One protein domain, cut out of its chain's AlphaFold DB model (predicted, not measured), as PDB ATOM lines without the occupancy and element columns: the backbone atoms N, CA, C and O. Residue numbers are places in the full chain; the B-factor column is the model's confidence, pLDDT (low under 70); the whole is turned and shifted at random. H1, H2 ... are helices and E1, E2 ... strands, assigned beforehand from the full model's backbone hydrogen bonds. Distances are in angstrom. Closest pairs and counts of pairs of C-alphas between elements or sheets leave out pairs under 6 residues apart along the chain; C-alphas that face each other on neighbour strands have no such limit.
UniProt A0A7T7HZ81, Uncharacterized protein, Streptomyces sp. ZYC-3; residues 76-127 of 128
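This is residues 76 to 127 of the 128 residues of an uncharacterized protein of Streptomyces sp. ZYC-3 (UniProt A0A7T7HZ81). A two-stranded antiparallel hairpin, E1 and E2, has the long helix H2 packed on it, mostly on E1, by residues 113 to 124. Between E2 and H2 the chain makes a wide loop with the short helix H1, and residues 106 to 112 stick out. The printed part has 52 residues with two named strands and two named helices, in the order E1 E2 H1 H2 along the chain; its class is mixed, helices and strands, and it is compact, with a radius of gyration of the C-alphas of 10.9 A and spans of 28 by 21 by 18 A.

E1, residues 76 to 81, and E2, residues 89 to 94, form a hairpin at 146 degrees; N 77 and O 92 are 2.7 A apart, within hydrogen-bond range. H2, residues 110 to 124, comes closest to E1 at the C-alphas of Val 78 and Val 121, 6.1 A apart. H1, residues 103 to 106, is apart from E1, and H1 and H2 meet only through their link. In H2, 10 of 11 O i to N i+4 pairs are within hydrogen-bond range; H1 is too short for one.

E1 begins at C-alpha 76 (-45.023, -15.463, -0.184) and measures 14.1 A, E2 14.8 A, H1 5.9 A. H2, 19.8 A, ends at C-alpha 124 (-44.918, -15.977, 6.001).

The C-alphas farthest apart, of Ser 108 and Arg 127, are 30.1 A apart. The printed part has no cut and no long link. Residues 81 to 87, 101 to 114 and 127 have pLDDT under 70.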
ATOM      1  N   LYS A  76     -44.830 -16.611  -1.068       91.94
ATOM      2  CA  LYS A  76     -45.023 -15.463  -0.184       91.94
ATOM      3  C   LYS A  76     -43.674 -14.867   0.183       91.94
ATOM      4  O   LYS A  76     -42.717 -15.585   0.447       91.94
ATOM      5  N   ARG A  77     -43.608 -13.540   0.141       88.38
ATOM      6  CA  ARG A  77     -42.418 -12.738   0.396       88.38
ATOM      7  C   ARG A  77     -42.774 -11.512   1.218       88.38
ATOM      8  O   ARG A  77     -43.670 -10.755   0.840       88.38
ATOM      9  N   VAL A  78     -42.046 -11.268   2.300       85.94
ATOM     10  CA  VAL A  78     -42.175 -10.049   3.103       85.94
ATOM     11  C   VAL A  78     -41.445  -8.915   2.381       85.94
ATOM     12  O   VAL A  78     -40.212  -8.863   2.334       85.94
ATOM     13  N   VAL A  79     -42.205  -7.984   1.801       78.75
ATOM     14  CA  VAL A  79     -41.663  -6.857   1.021       78.75
ATOM     15  C   VAL A  79     -41.409  -5.623   1.888       78.75
ATOM     16  O   VAL A  79     -40.439  -4.894   1.668       78.75
ATOM     17  N   TRP A  80     -42.202  -5.416   2.941       74.69
ATOM     18  CA  TRP A  80     -42.046  -4.283   3.855       74.69
ATOM     19  C   TRP A  80     -42.483  -4.638   5.275       74.69
ATOM     20  O   TRP A  80     -43.421  -5.405   5.459       74.69
ATOM     21  N   VAL A  81     -41.827  -4.051   6.272       67.38
ATOM     22  CA  VAL A  81     -42.253  -4.079   7.678       67.38
ATOM     23  C   VAL A  81     -42.273  -2.623   8.114       67.38
ATOM     24  O   VAL A  81     -41.226  -1.985   8.195       67.38
ATOM     25  N   GLY A  82     -43.468  -2.058   8.257       61.88
ATOM     26  CA  GLY A  82     -43.649  -0.648   8.583       61.88
ATOM     27  C   GLY A  82     -44.381  -0.495   9.903       61.88
ATOM     28  O   GLY A  82     -45.456  -1.063  10.075       61.88
ATOM     29  N   MET A  83     -43.843   0.325  10.809       57.56
ATOM     30  CA  MET A  83     -44.562   0.708  12.032       57.56
ATOM     31  C   MET A  83     -45.837   1.504  11.716       57.56
ATOM     32  O   MET A  83     -46.826   1.393  12.436       57.56
ATOM     33  N   ASP A  84     -45.852   2.208  10.581       58.44
ATOM     34  CA  ASP A  84     -46.979   3.024  10.110       58.44
ATOM     35  C   ASP A  84     -48.243   2.206   9.779       58.44
ATOM     36  O   ASP A  84     -49.328   2.765   9.658       58.44
ATOM     37  N   TRP A  85     -48.122   0.877   9.666       56.22
ATOM     38  CA  TRP A  85     -49.233  -0.053   9.428       56.22
ATOM     39  C   TRP A  85     -49.515  -0.943  10.647       56.22
ATOM     40  O   TRP A  85     -49.886  -2.108  10.508       56.22
ATOM     41  N   GLY A  86     -49.295  -0.414  11.855       60.66
ATOM     42  CA  GLY A  86     -49.556  -1.135  13.106       60.66
ATOM     43  C   GLY A  86     -48.657  -2.357  13.308       60.66
ATOM     44  O   GLY A  86     -49.068  -3.314  13.955       60.66
ATOM     45  N   GLY A  87     -47.459  -2.353  12.713       64.94
ATOM     46  CA  GLY A  87     -46.505  -3.465  12.784       64.94
ATOM     47  C   GLY A  87     -46.812  -4.641  11.851       64.94
ATOM     48  O   GLY A  87     -46.104  -5.645  11.893       64.94
ATOM     49  N   MET A  88     -47.831  -4.547  10.990       71.19
ATOM     50  CA  MET A  88     -48.153  -5.628  10.057       71.19
ATOM     51  C   MET A  88     -47.175  -5.656   8.871       71.19
ATOM     52  O   MET A  88     -46.895  -4.606   8.279       71.19
ATOM     53  N   PRO A  89     -46.670  -6.841   8.470       77.94
ATOM     54  CA  PRO A  89     -45.866  -6.953   7.266       77.94
ATOM     55  C   PRO A  89     -46.719  -6.678   6.033       77.94
ATOM     56  O   PRO A  89     -47.859  -7.134   5.915       77.94
ATOM     57  N   TRP A  90     -46.115  -6.025   5.052       81.62
ATOM     58  CA  TRP A  90     -46.592  -6.120   3.689       81.62
ATOM     59  C   TRP A  90     -45.985  -7.366   3.048       81.62
ATOM     60  O   TRP A  90     -44.761  -7.484   2.931       81.62
ATOM     61  N   VAL A  91     -46.852  -8.292   2.653       87.44
ATOM     62  CA  VAL A  91     -46.499  -9.574   2.037       87.44
ATOM     63  C   VAL A  91     -47.013  -9.591   0.603       87.44
ATOM     64  O   VAL A  91     -48.088  -9.068   0.331       87.44
ATOM     65  N   LYS A  92     -46.246 -10.182  -0.312       89.88
ATOM     66  CA  LYS A  92     -46.604 -10.375  -1.723       89.88
ATOM     67  C   LYS A  92     -46.239 -11.786  -2.166       89.88
ATOM     68  O   LYS A  92     -45.236 -12.313  -1.698       89.88
ATOM     69  N   THR A  93     -46.988 -12.379  -3.095       92.81
ATOM     70  CA  THR A  93     -46.550 -13.619  -3.757       92.81
ATOM     71  C   THR A  93     -45.713 -13.274  -4.984       92.81
ATOM     72  O   THR A  93     -46.220 -12.747  -5.975       92.81
ATOM     73  N   CYS A  94     -44.409 -13.544  -4.925       92.06
ATOM     74  CA  CYS A  94     -43.443 -13.158  -5.954       92.06
ATOM     75  C   CYS A  94     -42.443 -14.281  -6.253       92.06
ATOM     76  O   CYS A  94     -42.123 -15.096  -5.389       92.06
ATOM     77  N   CYS A  95     -41.924 -14.310  -7.482       92.12
ATOM     78  CA  CYS A  95     -40.736 -15.093  -7.821       92.12
ATOM     79  C   CYS A  95     -39.462 -14.356  -7.373       92.12
ATOM     80  O   CYS A  95     -39.500 -13.158  -7.087       92.12
ATOM     81  N   ASP A  96     -38.322 -15.045  -7.370       89.38
ATOM     82  CA  ASP A  96     -37.041 -14.472  -6.924       89.38
ATOM     83  C   ASP A  96     -36.557 -13.308  -7.793       89.38
ATOM     84  O   ASP A  96     -35.909 -12.395  -7.295       89.38
ATOM     85  N   THR A  97     -36.926 -13.297  -9.076       89.56
ATOM     86  CA  THR A  97     -36.581 -12.215 -10.007       89.56
ATOM     87  C   THR A  97     -37.444 -10.968  -9.807       89.56
ATOM     88  O   THR A  97     -36.954  -9.854  -9.961       89.56
ATOM     89  N   CYS A  98     -38.729 -11.134  -9.482       88.56
ATOM     90  CA  CYS A  98     -39.652 -10.016  -9.262       88.56
ATOM     91  C   CYS A  98     -39.673  -9.538  -7.806       88.56
ATOM     92  O   CYS A  98     -40.240  -8.484  -7.521       88.56
ATOM     93  N   TYR A  99     -39.094 -10.307  -6.883       83.69
ATOM     94  CA  TYR A  99     -38.986  -9.915  -5.489       83.69
ATOM     95  C   TYR A  99     -38.049  -8.715  -5.353       83.69
ATOM     96  O   TYR A  99     -36.849  -8.802  -5.606       83.69
ATOM     97  N   TYR A 100     -38.613  -7.583  -4.939       73.31
ATOM     98  CA  TYR A 100     -37.872  -6.355  -4.703       73.31
ATOM     99  C   TYR A 100     -38.032  -5.896  -3.258       73.31
ATOM    100  O   TYR A 100     -39.140  -5.815  -2.726       73.31
ATOM    101  N   LEU A 101     -36.904  -5.535  -2.652       65.62
ATOM    102  CA  LEU A 101     -36.841  -4.922  -1.338       65.62
ATOM    103  C   LEU A 101     -36.412  -3.461  -1.486       65.62
ATOM    104  O   LEU A 101     -35.298  -3.215  -1.954       65.62
ATOM    105  N   PRO A 102     -37.246  -2.483  -1.085       59.69
ATOM    106  CA  PRO A 102     -36.868  -1.082  -1.172       59.69
ATOM    107  C   PRO A 102     -35.565  -0.789  -0.402       59.69
ATOM    108  O   PRO A 102     -35.386  -1.300   0.709       59.69
ATOM    109  N   PRO A 103     -34.684   0.098  -0.905       56.22
ATOM    110  CA  PRO A 103     -33.358   0.346  -0.330       56.22
ATOM    111  C   PRO A 103     -33.407   1.086   1.013       56.22
ATOM    112  O   PRO A 103     -32.381   1.255   1.665       56.22
ATOM    113  N   VAL A 104     -34.592   1.526   1.455       52.31
ATOM    114  CA  VAL A 104     -34.811   2.238   2.727       52.31
ATOM    115  C   VAL A 104     -34.374   1.396   3.944       52.31
ATOM    116  O   VAL A 104     -34.099   1.951   5.002       52.31
ATOM    117  N   ARG A 105     -34.170   0.081   3.765       51.66
ATOM    118  CA  ARG A 105     -33.524  -0.843   4.719       51.66
ATOM    119  C   ARG A 105     -32.045  -0.531   5.032       51.66
ATOM    120  O   ARG A 105     -31.477  -1.154   5.919       51.66
ATOM    121  N   ALA A 106     -31.410   0.404   4.319       46.03
ATOM    122  CA  ALA A 106     -30.001   0.766   4.505       46.03
ATOM    123  C   ALA A 106     -29.759   1.952   5.464       46.03
ATOM    124  O   ALA A 106     -28.615   2.384   5.613       46.03
ATOM    125  N   ARG A 107     -30.796   2.515   6.102       43.44
ATOM    126  CA  ARG A 107     -30.638   3.620   7.066       43.44
ATOM    127  C   ARG A 107     -30.734   3.130   8.517       43.44
ATOM    128  O   ARG A 107     -31.507   2.239   8.847       43.44
ATOM    129  N   SER A 108     -29.885   3.718   9.358       41.34
ATOM    130  CA  SER A 108     -29.687   3.488  10.797       41.34
ATOM    131  C   SER A 108     -30.989   3.258  11.588       41.34
ATOM    132  O   SER A 108     -31.899   4.077  11.504       41.34
ATOM    133  N   GLY A 109     -31.046   2.165  12.367       51.59
ATOM    134  CA  GLY A 109     -32.236   1.682  13.107       51.59
ATOM    135  C   GLY A 109     -32.574   0.192  12.880       51.59
ATOM    136  O   GLY A 109     -33.470  -0.357  13.517       51.59
ATOM    137  N   TRP A 110     -31.828  -0.473  11.990       57.69
ATOM    138  CA  TRP A 110     -32.158  -1.780  11.410       57.69
ATOM    139  C   TRP A 110     -31.990  -3.002  12.325       57.69
ATOM    140  O   TRP A 110     -32.608  -4.022  12.060       57.69
ATOM    141  N   GLU A 111     -31.199  -2.965  13.400       55.16
ATOM    142  CA  GLU A 111     -30.977  -4.182  14.210       55.16
ATOM    143  C   GLU A 111     -32.246  -4.689  14.911       55.16
ATOM    144  O   GLU A 111     -32.481  -5.898  14.947       55.16
ATOM    145  N   TYR A 112     -33.098  -3.782  15.400       51.81
ATOM    146  CA  TYR A 112     -34.392  -4.136  15.994       51.81
ATOM    147  C   TYR A 112     -35.378  -4.632  14.924       51.81
ATOM    148  O   TYR A 112     -35.946  -5.716  15.044       51.81
ATOM    149  N   GLN A 113     -35.466  -3.904  13.807       64.50
ATOM    150  CA  GLN A 113     -36.325  -4.251  12.669       64.50
ATOM    151  C   GLN A 113     -35.885  -5.542  11.962       64.50
ATOM    152  O   GLN A 113     -36.710  -6.233  11.375       64.50
ATOM    153  N   ARG A 114     -34.600  -5.917  12.044       69.19
ATOM    154  CA  ARG A 114     -34.060  -7.153  11.466       69.19
ATOM    155  C   ARG A 114     -34.594  -8.389  12.180       69.19
ATOM    156  O   ARG A 114     -34.895  -9.365  11.504       69.19
ATOM    157  N   ARG A 115     -34.704  -8.376  13.514       72.38
ATOM    158  CA  ARG A 115     -35.243  -9.527  14.261       72.38
ATOM    159  C   ARG A 115     -36.726  -9.727  13.955       72.38
ATOM    160  O   ARG A 115     -37.122 -10.847  13.658       72.38
ATOM    161  N   GLU A 116     -37.507  -8.651  13.969       73.31
ATOM    162  CA  GLU A 116     -38.925  -8.687  13.593       73.31
ATOM    163  C   GLU A 116     -39.103  -9.123  12.138       73.31
ATOM    164  O   GLU A 116     -39.908  -9.996  11.842       73.31
ATOM    165  N   TYR A 117     -38.287  -8.593  11.225       74.81
ATOM    166  CA  TYR A 117     -38.288  -9.015   9.829       74.81
ATOM    167  C   TYR A 117     -38.008 -10.512   9.671       74.81
ATOM    168  O   TYR A 117     -38.744 -11.178   8.955       74.81
ATOM    169  N   LEU A 118     -36.979 -11.049  10.334       77.56
ATOM    170  CA  LEU A 118     -36.652 -12.476  10.252       77.56
ATOM    171  C   LEU A 118     -37.789 -13.352  10.795       77.56
ATOM    172  O   LEU A 118     -38.136 -14.336  10.155       77.56
ATOM    173  N   GLN A 119     -38.432 -12.955  11.897       79.62
ATOM    174  CA  GLN A 119     -39.613 -13.656  12.417       79.62
ATOM    175  C   GLN A 119     -40.791 -13.622  11.436       79.62
ATOM    176  O   GLN A 119     -41.516 -14.603  11.291       79.62
ATOM    177  N   LEU A 120     -40.997 -12.497  10.747       77.19
ATOM    178  CA  LEU A 120     -42.046 -12.370   9.737       77.19
ATOM    179  C   LEU A 120     -41.713 -13.183   8.479       77.19
ATOM    180  O   LEU A 120     -42.619 -13.766   7.891       77.19
ATOM    181  N   VAL A 121     -40.439 -13.274   8.093       81.38
ATOM    182  CA  VAL A 121     -39.981 -14.166   7.018       81.38
ATOM    183  C   VAL A 121     -40.249 -15.626   7.386       81.38
ATOM    184  O   VAL A 121     -40.894 -16.323   6.613       81.38
ATOM    185  N   GLU A 122     -39.863 -16.065   8.586       81.50
ATOM    186  CA  GLU A 122     -40.163 -17.420   9.078       81.50
ATOM    187  C   GLU A 122     -41.677 -17.697   9.109       81.50
ATOM    188  O   GLU A 122     -42.143 -18.783   8.767       81.50
ATOM    189  N   LEU A 123     -42.485 -16.710   9.504       80.88
ATOM    190  CA  LEU A 123     -43.932 -16.876   9.597       80.88
ATOM    191  C   LEU A 123     -44.611 -16.981   8.225       80.88
ATOM    192  O   LEU A 123     -45.533 -17.784   8.068       80.88
ATOM    193  N   TYR A 124     -44.208 -16.142   7.269       78.75
ATOM    194  CA  TYR A 124     -44.918 -15.977   6.001       78.75
ATOM    195  C   TYR A 124     -44.276 -16.700   4.821       78.75
ATOM    196  O   TYR A 124     -45.013 -17.075   3.917       78.75
ATOM    197  N   GLU A 125     -42.955 -16.881   4.806       81.62
ATOM    198  CA  GLU A 125     -42.230 -17.469   3.671       81.62
ATOM    199  C   GLU A 125     -41.907 -18.959   3.875       81.62
ATOM    200  O   GLU A 125     -41.957 -19.714   2.908       81.62
ATOM    201  N   ASP A 126     -41.632 -19.407   5.109       70.00
ATOM    202  CA  ASP A 126     -41.265 -20.812   5.388       70.00
ATOM    203  C   ASP A 126     -42.479 -21.746   5.563       70.00
ATOM    204  O   ASP A 126     -42.339 -22.970   5.589       70.00
ATOM    205  N   ARG A 127     -43.688 -21.186   5.701       56.16
ATOM    206  CA  ARG A 127     -44.942 -21.938   5.908       56.16
ATOM    207  C   ARG A 127     -45.824 -22.055   4.661       56.16
ATOM    208  O   ARG A 127     -46.916 -22.615   4.764       56.16
TER     209      ARG A 127